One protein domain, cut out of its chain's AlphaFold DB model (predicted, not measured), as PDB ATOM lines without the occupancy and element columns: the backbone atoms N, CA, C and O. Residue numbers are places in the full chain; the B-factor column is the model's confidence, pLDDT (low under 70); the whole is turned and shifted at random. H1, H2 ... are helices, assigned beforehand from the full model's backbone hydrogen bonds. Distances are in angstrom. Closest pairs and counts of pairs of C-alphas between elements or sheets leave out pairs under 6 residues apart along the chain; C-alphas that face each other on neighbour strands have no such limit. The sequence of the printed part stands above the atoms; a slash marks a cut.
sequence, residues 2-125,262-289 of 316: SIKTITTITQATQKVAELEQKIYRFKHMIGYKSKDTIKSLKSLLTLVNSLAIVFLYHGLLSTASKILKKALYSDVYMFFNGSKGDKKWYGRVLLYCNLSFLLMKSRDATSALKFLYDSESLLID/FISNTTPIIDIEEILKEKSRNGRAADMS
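AT A GLANCE: This is residues 2 to 125 and 262 to 289 of the 316 residues of an uncharacterized protein of Stentor coeruleus (UniProt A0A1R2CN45). What does one see first? H1, H2, H3 and H5 stand side by side as an up-and-down bundle, each running against the one before it, with H2 and H3 in its middle; H6 folds back along H5 on the side away from H1. The short H7 lies across one end of the bundle, by the first residues of H1. What is it made of, and how large is it? The printed part has 152 residues with seven named helices, H1 to H7 in that order, and no named strand: the class is all helix. It is compact, with a radius of gyration of the C-alphas of 15.8 A, and spans 43 by 40 by 26 A.

HOW THE PARTS SIT: How does the bundle begin? H1, residues 9 to 30, and H2, residues 35 to 57, form a helical hairpin at a shallow tilt of 18 degrees; their closest C-alphas, of Phe 26 and Thr 37, are 6.0 A apart. H2 and H3, residues 61 to 81, form another at 25 degrees, with Ala 52 and Ala 64 closest, their C-alphas 5.1 A apart. What comes next? H4, residues 84 to 87, touches residues 78 to 80 of H3 alone, only at the corner, the C-alphas of Phe 79 and Lys 87 being closest at 5.0 A. H5, residues 91 to 105, touches H2, running the same way at a shallow tilt of 30 degrees, with the C-alphas of Asn 49 and Leu 95 closest at 6.0 A; it also touches H3, opposite ways at 34 degrees, only just short of steep, with the C-alphas of Leu 61 and Leu 102 closest at 6.6 A. H5 and H6, residues 109 to 125, form a helical hairpin at 19 degrees, the C-alphas of Ser 100 and Ala 112 closest at 4.0 A. Where is H7, residues 272 to 281? It touches no helix, but is close to H1 without clearly touching, about perpendicular at 90 degrees, the C-alphas of Ile 9 and Glu 274 closest at 6.7 A. Are the helix backbones complete? In H1, H2, H5, H6 and H7 every O i to N i+4 pair is within hydrogen-bond range, in H3 16 of 17; H4 is too short for such a pair.

IN THESE COORDINATES: Where do the first and last helices lie? H1 begins at C-alpha 9, (-50.706, -7.266, -26.044), and H7 ends at C-alpha 281, (-62.711, -7.116, -30.214). How long are the longer helices? From first to last C-alpha H1 measures 31.6 A, H2 33.2 A, H3 29.7 A, H6 24.4 A and H5 21.2 A.

THE WHOLE: Is the printed part unbroken? Residues 126 to 261 are not printed, and C-alphas 125 and 262 are 20.4 A apart across the cut; the links from H1 through to H6 are tight. Where is confidence low? The pLDDT is under 70 at residues 2 to 4, residue 32 and residues 282 to 289.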
ATOM      1  N   SER A   2     -34.271 -17.776 -16.507       40.03
ATOM      2  CA  SER A   2     -35.151 -16.643 -16.181       40.03
ATOM      3  C   SER A   2     -36.557 -16.977 -16.678       40.03
ATOM      4  O   SER A   2     -36.725 -17.261 -17.865       40.03
ATOM      5  N   ILE A   3     -37.544 -17.005 -15.779       45.81
ATOM      6  CA  ILE A   3     -38.952 -17.173 -16.149       45.81
ATOM      7  C   ILE A   3     -39.325 -15.949 -16.987       45.81
ATOM      8  O   ILE A   3     -39.423 -14.838 -16.465       45.81
ATOM      9  N   LYS A   4     -39.486 -16.131 -18.303       60.84
ATOM     10  CA  LYS A   4     -40.001 -15.070 -19.173       60.84
ATOM     11  C   LYS A   4     -41.412 -14.735 -18.700       60.84
ATOM     12  O   LYS A   4     -42.307 -15.568 -18.779       60.84
ATOM     13  N   THR A   5     -41.593 -13.528 -18.177       73.81
ATOM     14  CA  THR A   5     -42.889 -13.036 -17.707       73.81
ATOM     15  C   THR A   5     -43.894 -13.049 -18.858       73.81
ATOM     16  O   THR A   5     -43.599 -12.521 -19.933       73.81
ATOM     17  N   ILE A   6     -45.066 -13.645 -18.627       79.25
ATOM     18  CA  ILE A   6     -46.209 -13.574 -19.544       79.25
ATOM     19  C   ILE A   6     -46.662 -12.111 -19.617       79.25
ATOM     20  O   ILE A   6     -46.764 -11.431 -18.596       79.25
ATOM     21  N   THR A   7     -46.878 -11.605 -20.828       86.12
ATOM     22  CA  THR A   7     -47.217 -10.201 -21.089       86.12
ATOM     23  C   THR A   7     -48.526 -10.068 -21.852       86.12
ATOM     24  O   THR A   7     -48.903 -10.927 -22.643       86.12
ATOM     25  N   THR A   8     -49.214  -8.952 -21.645       90.31
ATOM     26  CA  THR A   8     -50.397  -8.582 -22.435       90.31
ATOM     27  C   THR A   8     -49.992  -7.977 -23.783       90.31
ATOM     28  O   THR A   8     -48.884  -7.450 -23.938       90.31
ATOM     29  N   ILE A   9     -50.913  -7.955 -24.754       88.81
ATOM     30  CA  ILE A   9     -50.706  -7.266 -26.044       88.81
ATOM     31  C   ILE A   9     -50.393  -5.776 -25.829       88.81
ATOM     32  O   ILE A   9     -49.516  -5.212 -26.490       88.81
ATOM     33  N   THR A  10     -51.057  -5.138 -24.863       90.25
ATOM     34  CA  THR A  10     -50.803  -3.741 -24.487       90.25
ATOM     35  C   THR A  10     -49.372  -3.547 -23.991       90.25
ATOM     36  O   THR A  10     -48.689  -2.627 -24.427       90.25
ATOM     37  N   GLN A  11     -48.865  -4.434 -23.134       91.75
ATOM     38  CA  GLN A  11     -47.480  -4.358 -22.657       91.75
ATOM     39  C   GLN A  11     -46.467  -4.616 -23.782       91.75
ATOM     40  O   GLN A  11     -45.445  -3.934 -23.861       91.75
ATOM     41  N   ALA A  12     -46.746  -5.567 -24.677       91.56
ATOM     42  CA  ALA A  12     -45.889  -5.838 -25.829       91.56
ATOM     43  C   ALA A  12     -45.806  -4.625 -26.774       91.56
ATOM     44  O   ALA A  12     -44.717  -4.224 -27.187       91.56
ATOM     45  N   THR A  13     -46.941  -3.987 -27.067       91.50
ATOM     46  CA  THR A  13     -46.998  -2.776 -27.904       91.50
ATOM     47  C   THR A  13     -46.418  -1.541 -27.203       91.50
ATOM     48  O   THR A  13     -45.798  -0.703 -27.862       91.50
ATOM     49  N   GLN A  14     -46.519  -1.459 -25.875       92.69
ATOM     50  CA  GLN A  14     -45.873  -0.422 -25.072       92.69
ATOM     51  C   GLN A  14     -44.341  -0.502 -25.162       92.69
ATOM     52  O   GLN A  14     -43.696   0.520 -25.380       92.69
ATOM     53  N   LYS A  15     -43.748  -1.705 -25.121       91.62
ATOM     54  CA  LYS A  15     -42.294  -1.884 -25.323       91.62
ATOM     55  C   LYS A  15     -41.817  -1.353 -26.678       91.62
ATOM     56  O   LYS A  15     -40.741  -0.763 -26.772       91.62
ATOM     57  N   VAL A  16     -42.620  -1.527 -27.732       93.75
ATOM     58  CA  VAL A  16     -42.337  -0.950 -29.059       93.75
ATOM     59  C   VAL A  16     -42.333   0.582 -28.985       93.75
ATOM     60  O   VAL A  16     -41.416   1.215 -29.506       93.75
ATOM     61  N   ALA A  17     -43.317   1.181 -28.307       92.31
ATOM     62  CA  ALA A  17     -43.403   2.633 -28.130       92.31
ATOM     63  C   ALA A  17     -42.241   3.207 -27.295       92.31
ATOM     64  O   ALA A  17     -41.710   4.267 -27.620       92.31
ATOM     65  N   GLU A  18     -41.796   2.501 -26.258       92.12
ATOM     66  CA  GLU A  18     -40.649   2.902 -25.434       92.12
ATOM     67  C   GLU A  18     -39.340   2.906 -26.231       92.12
ATOM     68  O   GLU A  18     -38.554   3.854 -26.138       92.12
ATOM     69  N   LEU A  19     -39.111   1.882 -27.061       91.31
ATOM     70  CA  LEU A  19     -37.951   1.835 -27.954       91.31
ATOM     71  C   LEU A  19     -37.997   2.952 -29.001       91.31
ATOM     72  O   LEU A  19     -36.977   3.591 -29.256       91.31
ATOM     73  N   GLU A  20     -39.171   3.226 -29.568       91.00
ATOM     74  CA  GLU A  20     -39.386   4.342 -30.494       91.00
ATOM     75  C   GLU A  20     -39.056   5.689 -29.831       91.00
ATOM     76  O   GLU A  20     -38.295   6.491 -30.383       91.00
ATOM     77  N   GLN A  21     -39.537   5.917 -28.606       89.56
ATOM     78  CA  GLN A  21     -39.239   7.133 -27.851       89.56
ATOM     79  C   GLN A  21     -37.747   7.240 -27.509       89.56
ATOM     80  O   GLN A  21     -37.166   8.325 -27.593       89.56
ATOM     81  N   LYS A  22     -37.095   6.125 -27.163       88.50
ATOM     82  CA  LYS A  22     -35.645   6.079 -26.940       88.50
ATOM     83  C   LYS A  22     -34.874   6.466 -28.201       88.50
ATOM     84  O   LYS A  22     -33.962   7.286 -28.118       88.50
ATOM     85  N   ILE A  23     -35.258   5.932 -29.361       88.00
ATOM     86  CA  ILE A  23     -34.657   6.284 -30.654       88.00
ATOM     87  C   ILE A  23     -34.845   7.773 -30.939       88.00
ATOM     88  O   ILE A  23     -33.891   8.439 -31.329       88.00
ATOM     89  N   TYR A  24     -36.041   8.318 -30.704       86.25
ATOM     90  CA  TYR A  24     -36.304   9.749 -30.860       86.25
ATOM     91  C   TYR A  24     -35.386  10.606 -29.975       86.25
ATOM     92  O   TYR A  24     -34.808  11.580 -30.447       86.25
ATOM     93  N   ARG A  25     -35.179  10.220 -28.712       84.56
ATOM     94  CA  ARG A  25     -34.240  10.919 -27.816       84.56
ATOM     95  C   ARG A  25     -32.796  10.817 -28.311       84.56
ATOM     96  O   ARG A  25     -32.097  11.822 -28.353       84.56
ATOM     97  N   PHE A  26     -32.352   9.630 -28.723       82.19
ATOM     98  CA  PHE A  26     -30.991   9.422 -29.238       82.19
ATOM     99  C   PHE A  26     -30.708  10.266 -30.478       82.19
ATOM    100  O   PHE A  26     -29.658  10.901 -30.560       82.19
ATOM    101  N   LYS A  27     -31.681  10.350 -31.386       79.69
ATOM    102  CA  LYS A  27     -31.627  11.214 -32.566       79.69
ATOM    103  C   LYS A  27     -31.297  12.670 -32.213       79.69
ATOM    104  O   LYS A  27     -30.440  13.259 -32.863       79.69
ATOM    105  N   HIS A  28     -31.920  13.212 -31.165       79.81
ATOM    106  CA  HIS A  28     -31.692  14.590 -30.708       79.81
ATOM    107  C   HIS A  28     -30.390  14.787 -29.931       79.81
ATOM    108  O   HIS A  28     -29.776  15.839 -30.043       79.81
ATOM    109  N   MET A  29     -29.961  13.799 -29.140       79.19
ATOM    110  CA  MET A  29     -28.808  13.963 -28.244       79.19
ATOM    111  C   MET A  29     -27.456  13.709 -28.915       79.19
ATOM    112  O   MET A  29     -26.509  14.449 -28.685       79.19
ATOM    113  N   ILE A  30     -27.343  12.629 -29.691       77.44
ATOM    114  CA  ILE A  30     -26.056  12.134 -30.221       77.44
ATOM    115  C   ILE A  30     -26.007  12.128 -31.750       77.44
ATOM    116  O   ILE A  30     -25.016  11.719 -32.354       77.44
ATOM    117  N   GLY A  31     -27.081  12.589 -32.385       70.19
ATOM    118  CA  GLY A  31     -27.174  12.714 -33.823       70.19
ATOM    119  C   GLY A  31     -27.555  11.424 -34.549       70.19
ATOM    120  O   GLY A  31     -27.413  10.286 -34.095       70.19
ATOM    121  N   TYR A  32     -28.048  11.654 -35.755       66.50
ATOM    122  CA  TYR A  32     -28.746  10.710 -36.620       66.50
ATOM    123  C   TYR A  32     -27.871   9.603 -37.228       66.50
ATOM    124  O   TYR A  32     -28.387   8.533 -37.555       66.50
ATOM    125  N   LYS A  33     -26.558   9.847 -37.351       70.12
ATOM    126  CA  LYS A  33     -25.560   8.920 -37.922       70.12
ATOM    127  C   LYS A  33     -24.807   8.109 -36.861       70.12
ATOM    128  O   LYS A  33     -23.866   7.390 -37.192       70.12
ATOM    129  N   SER A  34     -25.172   8.241 -35.584       81.06
ATOM    130  CA  SER A  34     -24.483   7.518 -34.517       81.06
ATOM    131  C   SER A  34     -24.748   6.012 -34.616       81.06
ATOM    132  O   SER A  34     -25.863   5.565 -34.914       81.06
ATOM    133  N   LYS A  35     -23.717   5.209 -34.326       83.44
ATOM    134  CA  LYS A  35     -23.830   3.741 -34.294       83.44
ATOM    135  C   LYS A  35     -24.905   3.277 -33.302       83.44
ATOM    136  O   LYS A  35     -25.600   2.301 -33.570       83.44
ATOM    137  N   ASP A  36     -25.099   4.008 -32.205       85.69
ATOM    138  CA  ASP A  36     -26.092   3.684 -31.175       85.69
ATOM    139  C   ASP A  36     -27.536   3.920 -31.627       85.69
ATOM    140  O   ASP A  36     -28.425   3.123 -31.300       85.69
ATOM    141  N   THR A  37     -27.782   4.967 -32.424       87.56
ATOM    142  CA  THR A  37     -29.095   5.203 -33.039       87.56
ATOM    143  C   THR A  37     -29.440   4.060 -33.992       87.56
ATOM    144  O   THR A  37     -30.529   3.495 -33.901       87.56
ATOM    145  N   ILE A  38     -28.496   3.655 -34.849       89.31
ATOM    146  CA  ILE A  38     -28.679   2.538 -35.789       89.31
ATOM    147  C   ILE A  38     -28.882   1.207 -35.054       89.31
ATOM    148  O   ILE A  38     -29.802   0.457 -35.378       89.31
ATOM    149  N   LYS A  39     -28.087   0.921 -34.017       90.88
ATOM    150  CA  LYS A  39     -28.262  -0.274 -33.176       90.88
ATOM    151  C   LYS A  39     -29.647  -0.311 -32.525       90.88
ATOM    152  O   LYS A  39     -30.278  -1.368 -32.473       90.88
ATOM    153  N   SER A  40     -30.139   0.838 -32.065       91.44
ATOM    154  CA  SER A  40     -31.472   0.952 -31.465       91.44
ATOM    155  C   SER A  40     -32.580   0.747 -32.501       91.44
ATOM    156  O   SER A  40     -33.538   0.034 -32.217       91.44
ATOM    157  N   LEU A  41     -32.421   1.285 -33.717       93.12
ATOM    158  CA  LEU A  41     -33.339   1.055 -34.840       93.12
ATOM    159  C   LEU A  41     -33.412  -0.425 -35.222       93.12
ATOM    160  O   LEU A  41     -34.507  -0.971 -35.277       93.12
ATOM    161  N   LYS A  42     -32.269  -1.101 -35.404       94.25
ATOM    162  CA  LYS A  42     -32.241  -2.549 -35.675       94.25
ATOM    163  C   LYS A  42     -32.922  -3.340 -34.559       94.25
ATOM    164  O   LYS A  42     -33.714  -4.227 -34.843       94.25
ATOM    165  N   SER A  43     -32.691  -2.966 -33.299       94.44
ATOM    166  CA  SER A  43     -33.341  -3.608 -32.145       94.44
ATOM    167  C   SER A  43     -34.868  -3.441 -32.164       94.44
ATOM    168  O   SER A  43     -35.590  -4.401 -31.894       94.44
ATOM    169  N   LEU A  44     -35.365  -2.245 -32.510       95.06
ATOM    170  CA  LEU A  44     -36.794  -1.984 -32.703       95.06
ATOM    171  C   LEU A  44     -37.359  -2.832 -33.850       95.06
ATOM    172  O   LEU A  44     -38.380  -3.486 -33.669       95.06
ATOM    173  N   LEU A  45     -36.692  -2.841 -35.008       95.81
ATOM    174  CA  LEU A  45     -37.124  -3.591 -36.190       95.81
ATOM    175  C   LEU A  45     -37.158  -5.099 -35.927       95.81
ATOM    176  O   LEU A  45     -38.135  -5.751 -36.281       95.81
ATOM    177  N   THR A  46     -36.149  -5.649 -35.245       95.69
ATOM    178  CA  THR A  46     -36.142  -7.053 -34.815       95.69
ATOM    179  C   THR A  46     -37.333  -7.361 -33.910       95.69
ATOM    180  O   THR A  46     -38.045  -8.323 -34.172       95.69
ATOM    181  N   LEU A  47     -37.601  -6.537 -32.886       95.69
ATOM    182  CA  LEU A  47     -38.754  -6.749 -32.003       95.69
ATOM    183  C   LEU A  47     -40.083  -6.679 -32.768       95.69
ATOM    184  O   LEU A  47     -40.960  -7.511 -32.549       95.69
ATOM    185  N   VAL A  48     -40.239  -5.688 -33.650       96.75
ATOM    186  CA  VAL A  48     -41.467  -5.518 -34.433       96.75
ATOM    187  C   VAL A  48     -41.670  -6.682 -35.394       96.75
ATOM    188  O   VAL A  48     -42.790  -7.171 -35.473       96.75
ATOM    189  N   ASN A  49     -40.626  -7.162 -36.073       97.00
ATOM    190  CA  ASN A  49     -40.730  -8.335 -36.940       97.00
ATOM    191  C   ASN A  49     -41.172  -9.572 -36.154       97.00
ATOM    192  O   ASN A  49     -42.126 -10.228 -36.561       97.00
ATOM    193  N   SER A  50     -40.556  -9.846 -35.000       96.25
ATOM    194  CA  SER A  50     -40.952 -10.979 -34.161       96.25
ATOM    195  C   SER A  50     -42.405 -10.880 -33.685       96.25
ATOM    196  O   SER A  50     -43.159 -11.844 -33.775       96.25
ATOM    197  N   LEU A  51     -42.823  -9.706 -33.193       96.25
ATOM    198  CA  LEU A  51     -44.203  -9.481 -32.751       96.25
ATOM    199  C   LEU A  51     -45.195  -9.551 -33.915       96.25
ATOM    200  O   LEU A  51     -46.303 -10.052 -33.742       96.25
ATOM    201  N   ALA A  52     -44.812  -9.062 -35.095       96.81
ATOM    202  CA  ALA A  52     -45.645  -9.119 -36.285       96.81
ATOM    203  C   ALA A  52     -45.919 -10.563 -36.694       96.81
ATOM    204  O   ALA A  52     -47.069 -10.872 -36.967       96.81
ATOM    205  N   ILE A  53     -44.920 -11.449 -36.653       96.50
ATOM    206  CA  ILE A  53     -45.104 -12.881 -36.933       96.50
ATOM    207  C   ILE A  53     -46.165 -13.476 -35.999       96.50
ATOM    208  O   ILE A  53     -47.131 -14.075 -36.469       96.50
ATOM    209  N   VAL A  54     -46.055 -13.223 -34.689       94.19
ATOM    210  CA  VAL A  54     -47.035 -13.688 -33.689       94.19
ATOM    211  C   VAL A  54     -48.435 -13.135 -33.984       94.19
ATOM    212  O   VAL A  54     -49.416 -13.876 -34.022       94.19
ATOM    213  N   PHE A  55     -48.551 -11.828 -34.220       94.62
ATOM    214  CA  PHE A  55     -49.843 -11.193 -34.482       94.62
ATOM    215  C   PHE A  55     -50.470 -11.639 -35.804       94.62
ATOM    216  O   PHE A  55     -51.683 -11.828 -35.856       94.62
ATOM    217  N   LEU A  56     -49.671 -11.820 -36.854       94.88
ATOM    218  CA  LEU A  56     -50.130 -12.268 -38.167       94.88
ATOM    219  C   LEU A  56     -50.624 -13.711 -38.115       94.88
ATOM    220  O   LEU A  56     -51.721 -13.969 -38.607       94.88
ATOM    221  N   TYR A  57     -49.887 -14.606 -37.449       91.38
ATOM    222  CA  TYR A  57     -50.301 -15.996 -37.249       91.38
ATOM    223  C   TYR A  57     -51.658 -16.095 -36.533       91.38
ATOM    224  O   TYR A  57     -52.549 -16.823 -36.960       91.38
ATOM    225  N   HIS A  58     -51.879 -15.286 -35.494       90.62
ATOM    226  CA  HIS A  58     -53.159 -15.273 -34.777       90.62
ATOM    227  C   HIS A  58     -54.268 -14.442 -35.453       90.62
ATOM    228  O   HIS A  58     -55.373 -14.322 -34.911       90.62
ATOM    229  N   GLY A  59     -54.010 -13.869 -36.633       89.56
ATOM    230  CA  GLY A  59     -54.980 -13.066 -37.381       89.56
ATOM    231  C   GLY A  59     -55.266 -11.684 -36.780       89.56
ATOM    232  O   GLY A  59     -56.271 -11.059 -37.115       89.56
ATOM    233  N   LEU A  60     -54.394 -11.164 -35.912       91.88
ATOM    234  CA  LEU A  60     -54.492  -9.828 -35.312       91.88
ATOM    235  C   LEU A  60     -53.991  -8.739 -36.279       91.88
ATOM    236  O   LEU A  60     -53.091  -7.956 -35.960       91.88
ATOM    237  N   LEU A  61     -54.587  -8.672 -37.476       91.75
ATOM    238  CA  LEU A  61     -54.109  -7.841 -38.591       91.75
ATOM    239  C   LEU A  61     -54.025  -6.347 -38.239       91.75
ATOM    240  O   LEU A  61     -53.068  -5.678 -38.619       91.75
ATOM    241  N   SER A  62     -54.983  -5.817 -37.464       90.06
ATOM    242  CA  SER A  62     -54.963  -4.408 -37.028       90.06
ATOM    243  C   SER A  62     -53.760  -4.103 -36.129       90.06
ATOM    244  O   SER A  62     -53.067  -3.100 -36.314       90.06
ATOM    245  N   THR A  63     -53.471  -4.987 -35.173       91.94
ATOM    246  CA  THR A  63     -52.339  -4.843 -34.251       91.94
ATOM    247  C   THR A  63     -51.013  -4.992 -34.990       91.94
ATOM    248  O   THR A  63     -50.135  -4.142 -34.826       91.94
ATOM    249  N   ALA A  64     -50.894  -5.998 -35.865       94.50
ATOM    250  CA  ALA A  64     -49.736  -6.186 -36.738       94.50
ATOM    251  C   ALA A  64     -49.487  -4.949 -37.616       94.50
ATOM    252  O   ALA A  64     -48.380  -4.413 -37.637       94.50
ATOM    253  N   SER A  65     -50.533  -4.428 -38.261       93.62
ATOM    254  CA  SER A  65     -50.484  -3.220 -39.089       93.62
ATOM    255  C   SER A  65     -49.946  -2.007 -38.329       93.62
ATOM    256  O   SER A  65     -49.035  -1.328 -38.806       93.62
ATOM    257  N   LYS A  66     -50.437  -1.759 -37.105       91.62
ATOM    258  CA  LYS A  66     -49.978  -0.639 -36.264       91.62
ATOM    259  C   LYS A  66     -48.474  -0.697 -35.992       91.62
ATOM    260  O   LYS A  66     -47.806   0.331 -36.109       91.62
ATOM    261  N   ILE A  67     -47.939  -1.864 -35.629       94.62
ATOM    262  CA  ILE A  67     -46.508  -1.996 -35.316       94.62
ATOM    263  C   ILE A  67     -45.644  -2.014 -36.582       94.62
ATOM    264  O   ILE A  67     -44.619  -1.336 -36.620       94.62
ATOM    265  N   LEU A  68     -46.081  -2.696 -37.645       95.50
ATOM    266  CA  LEU A  68     -45.346  -2.784 -38.909       95.50
ATOM    267  C   LEU A  68     -45.243  -1.424 -39.594       95.50
ATOM    268  O   LEU A  68     -44.201  -1.094 -40.157       95.50
ATOM    269  N   LYS A  69     -46.271  -0.578 -39.465       91.81
ATOM    270  CA  LYS A  69     -46.206   0.806 -39.934       91.81
ATOM    271  C   LYS A  69     -45.058   1.568 -39.263       91.81
ATOM    272  O   LYS A  69     -44.282   2.220 -39.953       91.81
ATOM    273  N   LYS A  70     -44.906   1.453 -37.938       90.56
ATOM    274  CA  LYS A  70     -43.801   2.078 -37.182       90.56
ATOM    275  C   LYS A  70     -42.430   1.547 -37.604       90.56
ATOM    276  O   LYS A  70     -41.477   2.324 -37.717       90.56
ATOM    277  N   ALA A  71     -42.332   0.243 -37.864       94.00
ATOM    278  CA  ALA A  71     -41.117  -0.349 -38.411       94.00
ATOM    279  C   ALA A  71     -40.783   0.221 -39.790       94.00
ATOM    280  O   ALA A  71     -39.643   0.616 -40.000       94.00
ATOM    281  N   LEU A  72     -41.762   0.382 -40.683       93.50
ATOM    282  CA  LEU A  72     -41.530   0.962 -42.006       93.50
ATOM    283  C   LEU A  72     -40.964   2.392 -41.932       93.50
ATOM    284  O   LEU A  72     -39.985   2.694 -42.607       93.50
ATOM    285  N   TYR A  73     -41.502   3.256 -41.058       89.88
ATOM    286  CA  TYR A  73     -40.919   4.588 -40.809       89.88
ATOM    287  C   TYR A  73     -39.456   4.500 -40.342       89.88
ATOM    288  O   TYR A  73     -38.599   5.269 -40.784       89.88
ATOM    289  N   SER A  74     -39.174   3.570 -39.429       91.19
ATOM    290  CA  SER A  74     -37.839   3.375 -38.854       91.19
ATOM    291  C   SER A  74     -36.844   2.816 -39.868       91.19
ATOM    292  O   SER A  74     -35.685   3.232 -39.877       91.19
ATOM    293  N   ASP A  75     -37.294   1.917 -40.739       93.56
ATOM    294  CA  ASP A  75     -36.485   1.324 -41.792       93.56
ATOM    295  C   ASP A  75     -36.154   2.323 -42.901       93.56
ATOM    296  O   ASP A  75     -34.978   2.491 -43.212       93.56
ATOM    297  N   VAL A  76     -37.140   3.067 -43.420       90.38
ATOM    298  CA  VAL A  76     -36.897   4.145 -44.399       90.38
ATOM    299  C   VAL A  76     -35.865   5.124 -43.845       90.38
ATOM    300  O   VAL A  76     -34.890   5.481 -44.505       90.38
ATOM    301  N   TYR A  77     -36.025   5.508 -42.580       86.00
ATOM    302  CA  TYR A  77     -35.068   6.371 -41.911       86.00
ATOM    303  C   TYR A  77     -33.657   5.742 -41.847       86.00
ATOM    304  O   TYR A  77     -32.669   6.421 -42.144       86.00
ATOM    305  N   MET A  78     -33.548   4.460 -41.481       89.81
ATOM    306  CA  MET A  78     -32.278   3.727 -41.441       89.81
ATOM    307  C   MET A  78     -31.646   3.586 -42.833       89.81
ATOM    308  O   MET A  78     -30.431   3.699 -42.956       89.81
ATOM    309  N   PHE A  79     -32.444   3.393 -43.882       89.00
ATOM    310  CA  PHE A  79     -31.976   3.286 -45.262       89.00
ATOM    311  C   PHE A  79     -31.292   4.571 -45.739       89.00
ATOM    312  O   PHE A  79     -30.233   4.527 -46.368       89.00
ATOM    313  N   PHE A  80     -31.853   5.734 -45.410       85.44
ATOM    314  CA  PHE A  80     -31.283   7.010 -45.840       85.44
ATOM    315  C   PHE A  80     -30.112   7.484 -44.983       85.44
ATOM    316  O   PHE A  80     -29.164   8.060 -45.515       85.44
ATOM    317  N   ASN A  81     -30.144   7.216 -43.676       83.88
ATOM    318  CA  ASN A  81     -29.160   7.752 -42.729       83.88
ATOM    319  C   ASN A  81     -28.072   6.750 -42.320       83.88
ATOM    320  O   ASN A  81     -27.072   7.145 -41.719       83.88
ATOM    321  N   GLY A  82     -28.264   5.465 -42.616       85.06
ATOM    322  CA  GLY A  82     -27.336   4.391 -42.282       85.06
ATOM    323  C   GLY A  82     -26.162   4.258 -43.254       85.06
ATOM    324  O   GLY A  82     -26.133   4.827 -44.349       85.06
ATOM    325  N   SER A  83     -25.179   3.459 -42.844       88.25
ATOM    326  CA  SER A  83     -24.046   3.058 -43.682       88.25
ATOM    327  C   SER A  83     -24.483   2.128 -44.823       88.25
ATOM    328  O   SER A  83     -25.598   1.608 -44.826       88.25
ATOM    329  N   LYS A  84     -23.588   1.840 -45.781       86.19
ATOM    330  CA  LYS A  84     -23.856   0.845 -46.840       86.19
ATOM    331  C   LYS A  84     -24.288  -0.518 -46.275       86.19
ATOM    332  O   LYS A  84     -25.198  -1.124 -46.824       86.19
ATOM    333  N   GLY A  85     -23.694  -0.962 -45.163       86.38
ATOM    334  CA  GLY A  85     -24.082  -2.214 -44.501       86.38
ATOM    335  C   GLY A  85     -25.482  -2.155 -43.880       86.38
ATOM    336  O   GLY A  85     -26.240  -3.113 -43.959       86.38
ATOM    337  N   ASP A  86     -25.890  -1.006 -43.337       88.94
ATOM    338  CA  ASP A  86     -27.245  -0.828 -42.787       88.94
ATOM    339  C   ASP A  86     -28.316  -0.816 -43.883       88.94
ATOM    340  O   ASP A  86     -29.446  -1.268 -43.679       88.94
ATOM    341  N   LYS A  87     -27.944  -0.352 -45.079       88.06
ATOM    342  CA  LYS A  87     -28.782  -0.438 -46.278       88.06
ATOM    343  C   LYS A  87     -28.910  -1.859 -46.818       88.06
ATOM    344  O   LYS A  87     -29.845  -2.095 -47.563       88.06
ATOM    345  N   LYS A  88     -28.053  -2.797 -46.428       87.06
ATOM    346  CA  LYS A  88     -28.145  -4.212 -46.823       87.06
ATOM    347  C   LYS A  88     -28.537  -5.130 -45.665       87.06
ATOM    348  O   LYS A  88     -28.372  -6.339 -45.737       87.06
ATOM    349  N   TRP A  89     -29.038  -4.571 -44.564       90.56
ATOM    350  CA  TRP A  89     -29.384  -5.374 -43.399       90.56
ATOM    351  C   TRP A  89     -30.563  -6.314 -43.697       90.56
ATOM    352  O   TRP A  89     -31.669  -5.852 -43.977       90.56
ATOM    353  N   TYR A  90     -30.334  -7.625 -43.566       88.06
ATOM    354  CA  TYR A  90     -31.301  -8.680 -43.898       88.06
ATOM    355  C   TYR A  90     -32.654  -8.543 -43.181       88.06
ATOM    356  O   TYR A  90     -33.684  -8.953 -43.712       88.06
ATOM    357  N   GLY A  91     -32.694  -7.916 -41.999       92.62
ATOM    358  CA  GLY A  91     -33.943  -7.685 -41.268       92.62
ATOM    359  C   GLY A  91     -34.960  -6.818 -42.026       92.62
ATOM    360  O   GLY A  91     -36.149  -6.867 -41.705       92.62
ATOM    361  N   ARG A  92     -34.528  -6.074 -43.057       94.19
ATOM    362  CA  ARG A  92     -35.430  -5.379 -43.988       94.19
ATOM    363  C   ARG A  92     -36.204  -6.348 -44.879       94.19
ATOM    364  O   ARG A  92     -37.400  -6.157 -45.063       94.19
ATOM    365  N   VAL A  93     -35.557  -7.405 -45.373       94.81
ATOM    366  CA  VAL A  93     -36.225  -8.447 -46.174       94.81
ATOM    367  C   VAL A  93     -37.364  -9.062 -45.359       94.81
ATOM    368  O   VAL A  93     -38.490  -9.154 -45.838       94.81
ATOM    369  N   LEU A  94     -37.105  -9.365 -44.084       95.81
ATOM    370  CA  LEU A  94     -38.117  -9.896 -43.170       95.81
ATOM    371  C   LEU A  94     -39.270  -8.912 -42.920       95.81
ATOM    372  O   LEU A  94     -40.431  -9.317 -42.885       95.81
ATOM    373  N   LEU A  95     -38.966  -7.617 -42.774       97.31
ATOM    374  CA  LEU A  95     -39.991  -6.577 -42.651       97.31
ATOM    375  C   LEU A  95     -40.906  -6.554 -43.878       97.31
ATOM    376  O   LEU A  95     -42.127  -6.485 -43.737       97.31
ATOM    377  N   TYR A  96     -40.329  -6.635 -45.073       97.25
ATOM    378  CA  TYR A  96     -41.076  -6.620 -46.325       97.25
ATOM    379  C   TYR A  96     -41.896  -7.896 -46.528       97.25
ATOM    380  O   TYR A  96     -43.058  -7.804 -46.921       97.25
ATOM    381  N   CYS A  97     -41.372  -9.058 -46.131       97.44
ATOM    382  CA  CYS A  97     -42.136 -10.305 -46.092       97.44
ATOM    383  C   CYS A  97     -43.362 -10.193 -45.164       97.44
ATOM    384  O   CYS A  97     -44.481 -10.503 -45.574       97.44
ATOM    385  N   ASN A  98     -43.184  -9.668 -43.945       97.56
ATOM    386  CA  ASN A  98     -44.282  -9.446 -42.995       97.56
ATOM    387  C   ASN A  98     -45.332  -8.455 -43.529       97.56
ATOM    388  O   ASN A  98     -46.534  -8.668 -43.363       97.56
ATOM    389  N   LEU A  99     -44.895  -7.365 -44.170       97.25
ATOM    390  CA  LEU A  99     -45.784  -6.381 -44.795       97.25
ATOM    391  C   LEU A  99     -46.559  -6.980 -45.972       97.25
ATOM    392  O   LEU A  99     -47.767  -6.766 -46.074       97.25
ATOM    393  N   SER A 100     -45.888  -7.755 -46.826       96.88
ATOM    394  CA  SER A 100     -46.519  -8.461 -47.941       96.88
ATOM    395  C   SER A 100     -47.587  -9.433 -47.436       96.88
ATOM    396  O   SER A 100     -48.738  -9.363 -47.869       96.88
ATOM    397  N   PHE A 101     -47.266 -10.252 -46.427       96.62
ATOM    398  CA  PHE A 101     -48.226 -11.179 -45.828       96.62
ATOM    399  C   PHE A 101     -49.432 -10.464 -45.200       96.62
ATOM    400  O   PHE A 101     -50.578 -10.851 -45.441       96.62
ATOM    401  N   LEU A 102     -49.195  -9.384 -44.442       95.62
ATOM    402  CA  LEU A 102     -50.254  -8.546 -43.871       95.62
ATOM    403  C   LEU A 102     -51.220  -8.052 -44.955       95.62
ATOM    404  O   LEU A 102     -52.439  -8.148 -44.795       95.62
ATOM    405  N   LEU A 103     -50.682  -7.499 -46.042       94.00
ATOM    406  CA  LEU A 103     -51.466  -6.913 -47.128       94.00
ATOM    407  C   LEU A 103     -52.226  -7.978 -47.916       94.00
ATOM    408  O   LEU A 103     -53.416  -7.805 -48.182       94.00
ATOM    409  N   MET A 104     -51.596  -9.124 -48.171       93.06
ATOM    410  CA  MET A 104     -52.241 -10.286 -48.774       93.06
ATOM    411  C   MET A 104     -53.437 -10.762 -47.934       93.06
ATOM    412  O   MET A 104     -54.547 -10.901 -48.462       93.06
ATOM    413  N   LYS A 105     -53.255 -10.947 -46.617       90.81
ATOM    414  CA  LYS A 105     -54.338 -11.314 -45.682       90.81
ATOM    415  C   LYS A 105     -55.437 -10.252 -45.612       90.81
ATOM    416  O   LYS A 105     -56.602 -10.575 -45.393       90.81
ATOM    417  N   SER A 106     -55.082  -8.999 -45.879       89.44
ATOM    418  CA  SER A 106     -56.006  -7.864 -45.957       89.44
ATOM    419  C   SER A 106     -56.661  -7.687 -47.334       89.44
ATOM    420  O   SER A 106     -57.406  -6.733 -47.533       89.44
ATOM    421  N   ARG A 107     -56.426  -8.618 -48.272       89.00
ATOM    422  CA  ARG A 107     -56.933  -8.608 -49.657       89.00
ATOM    423  C   ARG A 107     -56.413  -7.455 -50.528       89.00
ATOM    424  O   ARG A 107     -56.999  -7.185 -51.572       89.00
ATOM    425  N   ASP A 108     -55.299  -6.836 -50.153       87.56
ATOM    426  CA  ASP A 108     -54.588  -5.844 -50.965       87.56
ATOM    427  C   ASP A 108     -53.378  -6.494 -51.658       87.56
ATOM    428  O   ASP A 108     -52.223  -6.334 -51.257       87.56
ATOM    429  N   ALA A 109     -53.661  -7.300 -52.685       86.81
ATOM    430  CA  ALA A 109     -52.642  -8.088 -53.378       86.81
ATOM    431  C   ALA A 109     -51.648  -7.218 -54.166       86.81
ATOM    432  O   ALA A 109     -50.459  -7.516 -54.199       86.81
ATOM    433  N   THR A 110     -52.102  -6.116 -54.771       87.38
ATOM    434  CA  THR A 110     -51.233  -5.213 -55.543       87.38
ATOM    435  C   THR A 110     -50.141  -4.619 -54.664       87.38
ATOM    436  O   THR A 110     -48.963  -4.635 -55.020       87.38
ATOM    437  N   SER A 111     -50.521  -4.137 -53.487       88.69
ATOM    438  CA  SER A 111     -49.574  -3.618 -52.515       88.69
ATOM    439  C   SER A 111     -48.675  -4.695 -51.914       88.69
ATOM    440  O   SER A 111     -47.500  -4.440 -51.648       88.69
ATOM    441  N   ALA A 112     -49.209  -5.901 -51.699       93.44
ATOM    442  CA  ALA A 112     -48.431  -7.031 -51.204       93.44
ATOM    443  C   ALA A 112     -47.292  -7.410 -52.167       93.44
ATOM    444  O   ALA A 112     -46.165  -7.643 -51.721       93.44
ATOM    445  N   LEU A 113     -47.557  -7.384 -53.481       93.38
ATOM    446  CA  LEU A 113     -46.555  -7.630 -54.522       93.38
ATOM    447  C   LEU A 113     -45.444  -6.577 -54.537       93.38
ATOM    448  O   LEU A 113     -44.291  -6.920 -54.761       93.38
ATOM    449  N   LYS A 114     -45.757  -5.307 -54.251       94.00
ATOM    450  CA  LYS A 114     -44.740  -4.246 -54.165       94.00
ATOM    451  C   LYS A 114     -43.675  -4.580 -53.119       94.00
ATOM    452  O   LYS A 114     -42.488  -4.504 -53.407       94.00
ATOM    453  N   PHE A 115     -44.101  -4.991 -51.922       95.44
ATOM    454  CA  PHE A 115     -43.164  -5.377 -50.866       95.44
ATOM    455  C   PHE A 115     -42.442  -6.696 -51.157       95.44
ATOM    456  O   PHE A 115     -41.283  -6.821 -50.779       95.44
ATOM    457  N   LEU A 116     -43.085  -7.644 -51.846       95.31
ATOM    458  CA  LEU A 116     -42.430  -8.872 -52.305       95.31
ATOM    459  C   LEU A 116     -41.293  -8.567 -53.298       95.31
ATOM    460  O   LEU A 116     -40.176  -9.043 -53.127       95.31
ATOM    461  N   TYR A 117     -41.535  -7.721 -54.299       95.12
ATOM    462  CA  TYR A 117     -40.487  -7.358 -55.257       95.12
ATOM    463  C   TYR A 117     -39.359  -6.555 -54.607       95.12
ATOM    464  O   TYR A 117     -38.185  -6.794 -54.894       95.12
ATOM    465  N   ASP A 118     -39.685  -5.655 -53.673       93.56
ATOM    466  CA  ASP A 118     -38.672  -4.952 -52.885       93.56
ATOM    467  C   ASP A 118     -37.842  -5.940 -52.032       93.56
ATOM    468  O   ASP A 118     -36.633  -5.749 -51.876       93.56
ATOM    469  N   SER A 119     -38.444  -7.009 -51.486       94.62
ATOM    470  CA  SER A 119     -37.711  -8.026 -50.717       94.62
ATOM    471  C   SER A 119     -36.800  -8.879 -51.597       94.62
ATOM    472  O   SER A 119     -35.659  -9.133 -51.218       94.62
ATOM    473  N   GLU A 120     -37.260  -9.263 -52.784       92.75
ATOM    474  CA  GLU A 120     -36.473 -10.033 -53.754       92.75
ATOM    475  C   GLU A 120     -35.296  -9.238 -54.308       92.75
ATOM    476  O   GLU A 120     -34.172  -9.741 -54.340       92.75
ATOM    477  N   SER A 121     -35.521  -7.972 -54.668       92.19
ATOM    478  CA  SER A 121     -34.447  -7.081 -55.110       92.19
ATOM    479  C   SER A 121     -33.358  -6.963 -54.044       92.19
ATOM    480  O   SER A 121     -32.171  -7.002 -54.362       92.19
ATOM    481  N   LEU A 122     -33.743  -6.860 -52.768       90.88
ATOM    482  CA  LEU A 122     -32.785  -6.827 -51.665       90.88
ATOM    483  C   LEU A 122     -32.063  -8.160 -51.476       90.88
ATOM    484  O   LEU A 122     -30.871  -8.153 -51.188       90.88
ATOM    485  N   LEU A 123     -32.750  -9.294 -51.631       90.88
ATOM    486  CA  LEU A 123     -32.112 -10.608 -51.551       90.88
ATOM    487  C   LEU A 123     -31.045 -10.782 -52.630       90.88
ATOM    488  O   LEU A 123     -29.974 -11.291 -52.314       90.88
ATOM    489  N   ILE A 124     -31.289 -10.301 -53.853       88.88
ATOM    490  CA  ILE A 124     -30.292 -10.280 -54.935       88.88
ATOM    491  C   ILE A 124     -29.078  -9.425 -54.532       88.88
ATOM    492  O   ILE A 124     -27.938  -9.859 -54.689       88.88
ATOM    493  N   ASP A 125     -29.307  -8.253 -53.934       85.38
ATOM    494  CA  ASP A 125     -28.238  -7.353 -53.474       85.38
ATOM    495  C   ASP A 125     -27.429  -7.893 -52.281       85.38
ATOM    496  O   ASP A 125     -26.286  -7.458 -52.055       85.38
ATOM    497  N   PHE A 262     -37.409 -16.615 -36.946       92.81
ATOM    498  CA  PHE A 262     -37.168 -15.180 -36.868       92.81
ATOM    499  C   PHE A 262     -37.744 -14.537 -35.607       92.81
ATOM    500  O   PHE A 262     -37.476 -13.360 -35.355       92.81
ATOM    501  N   ILE A 263     -38.488 -15.286 -34.788       92.81
ATOM    502  CA  ILE A 263     -38.948 -14.808 -33.488       92.81
ATOM    503  C   ILE A 263     -37.741 -14.733 -32.549       92.81
ATOM    504  O   ILE A 263     -37.209 -15.731 -32.067       92.81
ATOM    505  N   SER A 264     -37.285 -13.512 -32.276       91.31
ATOM    506  CA  SER A 264     -36.122 -13.285 -31.421       91.31
ATOM    507  C   SER A 264     -36.371 -13.725 -29.975       91.31
ATOM    508  O   SER A 264     -37.468 -13.585 -29.431       91.31
ATOM    509  N   ASN A 265     -35.307 -14.131 -29.278       87.31
ATOM    510  CA  ASN A 265     -35.372 -14.492 -27.855       87.31
ATOM    511  C   ASN A 265     -35.846 -13.349 -26.941       87.31
ATOM    512  O   ASN A 265     -36.287 -13.606 -25.822       87.31
ATOM    513  N   THR A 266     -35.758 -12.104 -27.407       83.94
ATOM    514  CA  THR A 266     -36.220 -10.898 -26.708       83.94
ATOM    515  C   THR A 266     -37.713 -10.621 -26.886       83.94
ATOM    516  O   THR A 266     -38.240  -9.713 -26.241       83.94
ATOM    517  N   THR A 267     -38.398 -11.387 -27.736       90.19
ATOM    518  CA  THR A 267     -39.837 -11.250 -27.972       90.19
ATOM    519  C   THR A 267     -40.604 -11.613 -26.699       90.19
ATOM    520  O   THR A 267     -40.361 -12.683 -26.128       90.19
ATOM    521  N   PRO A 268     -41.499 -10.733 -26.214       89.12
ATOM    522  CA  PRO A 268     -42.363 -11.040 -25.082       89.12
ATOM    523  C   PRO A 268     -43.262 -12.249 -25.370       89.12
ATOM    524  O   PRO A 268     -43.784 -12.373 -26.476       89.12
ATOM    525  N   ILE A 269     -43.468 -13.109 -24.369       88.75
ATOM    526  CA  ILE A 269     -44.476 -14.174 -24.440       88.75
ATOM    527  C   ILE A 269     -45.832 -13.525 -24.186       88.75
ATOM    528  O   ILE A 269     -45.998 -12.843 -23.172       88.75
ATOM    529  N   ILE A 270     -46.771 -13.699 -25.110       89.75
ATOM    530  CA  ILE A 270     -48.101 -13.095 -25.026       89.75
ATOM    531  C   ILE A 270     -49.096 -14.142 -24.544       89.75
ATOM    532  O   ILE A 270     -49.087 -15.267 -25.039       89.75
ATOM    533  N   ASP A 271     -49.935 -13.766 -23.582       87.12
ATOM    534  CA  ASP A 271     -51.010 -14.627 -23.094       87.12
ATOM    535  C   ASP A 271     -52.006 -14.961 -24.218       87.12
ATOM    536  O   ASP A 271     -52.492 -14.070 -24.928       87.12
ATOM    537  N   ILE A 272     -52.325 -16.248 -24.366       87.38
ATOM    538  CA  ILE A 272     -53.288 -16.725 -25.355       87.38
ATOM    539  C   ILE A 272     -54.692 -16.176 -25.084       87.38
ATOM    540  O   ILE A 272     -55.408 -15.850 -26.029       87.38
ATOM    541  N   GLU A 273     -55.075 -15.985 -23.818       88.81
ATOM    542  CA  GLU A 273     -56.376 -15.411 -23.465       88.81
ATOM    543  C   GLU A 273     -56.494 -13.963 -23.955       88.81
ATOM    544  O   GLU A 273     -57.530 -13.559 -24.490       88.81
ATOM    545  N   GLU A 274     -55.411 -13.188 -23.863       90.00
ATOM    546  CA  GLU A 274     -55.364 -11.821 -24.389       90.00
ATOM    547  C   GLU A 274     -55.404 -11.795 -25.923       90.00
ATOM    548  O   GLU A 274     -56.070 -10.935 -26.503       90.00
ATOM    549  N   ILE A 275     -54.772 -12.762 -26.596       88.12
ATOM    550  CA  ILE A 275     -54.885 -12.928 -28.054       88.12
ATOM    551  C   ILE A 275     -56.336 -13.204 -28.459       88.12
ATOM    552  O   ILE A 275     -56.860 -12.541 -29.359       88.12
ATOM    553  N   LEU A 276     -57.005 -14.143 -27.786       87.25
ATOM    554  CA  LEU A 276     -58.400 -14.492 -28.063       87.25
ATOM    555  C   LEU A 276     -59.338 -13.305 -27.812       87.25
ATOM    556  O   LEU A 276     -60.213 -13.004 -28.631       87.25
ATOM    557  N   LYS A 277     -59.115 -12.571 -26.722       88.00
ATOM    558  CA  LYS A 277     -59.865 -11.361 -26.373       88.00
ATOM    559  C   LYS A 277     -59.679 -10.254 -27.407       88.00
ATOM    560  O   LYS A 277     -60.664  -9.667 -27.852       88.00
ATOM    561  N   GLU A 278     -58.456  -9.990 -27.850       86.69
ATOM    562  CA  GLU A 278     -58.193  -8.972 -28.870       86.69
ATOM    563  C   GLU A 278     -58.762  -9.372 -30.241       86.69
ATOM    564  O   GLU A 278     -59.314  -8.529 -30.953       86.69
ATOM    565  N   LYS A 279     -58.725 -10.665 -30.583       84.62
ATOM    566  CA  LYS A 279     -59.375 -11.206 -31.785       84.62
ATOM    567  C   LYS A 279     -60.891 -11.000 -31.746       84.62
ATOM    568  O   LYS A 279     -61.470 -10.587 -32.748       84.62
ATOM    569  N   SER A 280     -61.522 -11.207 -30.587       82.94
ATOM    570  CA  SER A 280     -62.963 -10.974 -30.405       82.94
ATOM    571  C   SER A 280     -63.353  -9.495 -30.560       82.94
ATOM    572  O   SER A 280     -64.376  -9.183 -31.165       82.94
ATOM    573  N   ARG A 281     -62.501  -8.570 -30.091       79.44
ATOM    574  CA  ARG A 281     -62.711  -7.116 -30.214       79.44
ATOM    575  C   ARG A 281     -62.554  -6.620 -31.648       79.44
ATOM    576  O   ARG A 281     -63.300  -5.747 -32.083       79.44
ATOM    577  N   ASN A 282     -61.599  -7.189 -32.380       67.75
ATOM    578  CA  ASN A 282     -61.249  -6.790 -33.742       67.75
ATOM    579  C   ASN A 282     -61.918  -7.659 -34.821       67.75
ATOM    580  O   ASN A 282     -61.455  -7.670 -35.956       67.75
ATOM    581  N   GLY A 283     -63.019  -8.360 -34.513       54.56
ATOM    582  CA  GLY A 283     -63.725  -9.267 -35.436       54.56
ATOM    583  C   GLY A 283     -64.324  -8.628 -36.703       54.56
ATOM    584  O   GLY A 283     -64.979  -9.313 -37.485       54.56
ATOM    585  N   ARG A 284     -64.108  -7.330 -36.944       50.81
ATOM    586  CA  ARG A 284     -64.362  -6.683 -38.237       50.81
ATOM    587  C   ARG A 284     -63.062  -6.677 -39.033       50.81
ATOM    588  O   ARG A 284     -62.041  -6.242 -38.507       50.81
ATOM    589  N   ALA A 285     -63.110  -7.129 -40.290       53.03
ATOM    590  CA  ALA A 285     -61.981  -7.042 -41.215       53.03
ATOM    591  C   ALA A 285     -61.342  -5.650 -41.102       53.03
ATOM    592  O   ALA A 285     -62.034  -4.642 -41.258       53.03
ATOM    593  N   ALA A 286     -60.057  -5.600 -40.742       53.81
ATOM    594  CA  ALA A 286     -59.352  -4.336 -40.627       53.81
ATOM    595  C   ALA A 286     -59.441  -3.632 -41.984       53.81
ATOM    596  O   ALA A 286     -58.997  -4.184 -42.992       53.81
ATOM    597  N   ASP A 287     -60.050  -2.446 -42.022       50.41
ATOM    598  CA  ASP A 287     -60.042  -1.626 -43.228       50.41
ATOM    599  C   ASP A 287     -58.608  -1.147 -43.465       50.41
ATOM    600  O   ASP A 287     -58.107  -0.219 -42.826       50.41
ATOM    601  N   MET A 288     -57.927  -1.858 -44.355       59.62
ATOM    602  CA  MET A 288     -56.545  -1.604 -44.735       59.62
ATOM    603  C   MET A 288     -56.451  -0.729 -45.980       59.62
ATOM    604  O   MET A 288     -55.337  -0.418 -46.402       59.62
ATOM    605  N   SER A 289     -57.585  -0.253 -46.519       51.28
ATOM    606  CA  SER A 289     -57.589   0.687 -47.642       51.28
ATOM    607  C   SER A 289     -56.712   1.903 -47.324       51.28
ATOM    608  O   SER A 289     -55.939   2.338 -48.169       51.28
TER     609      SER A 289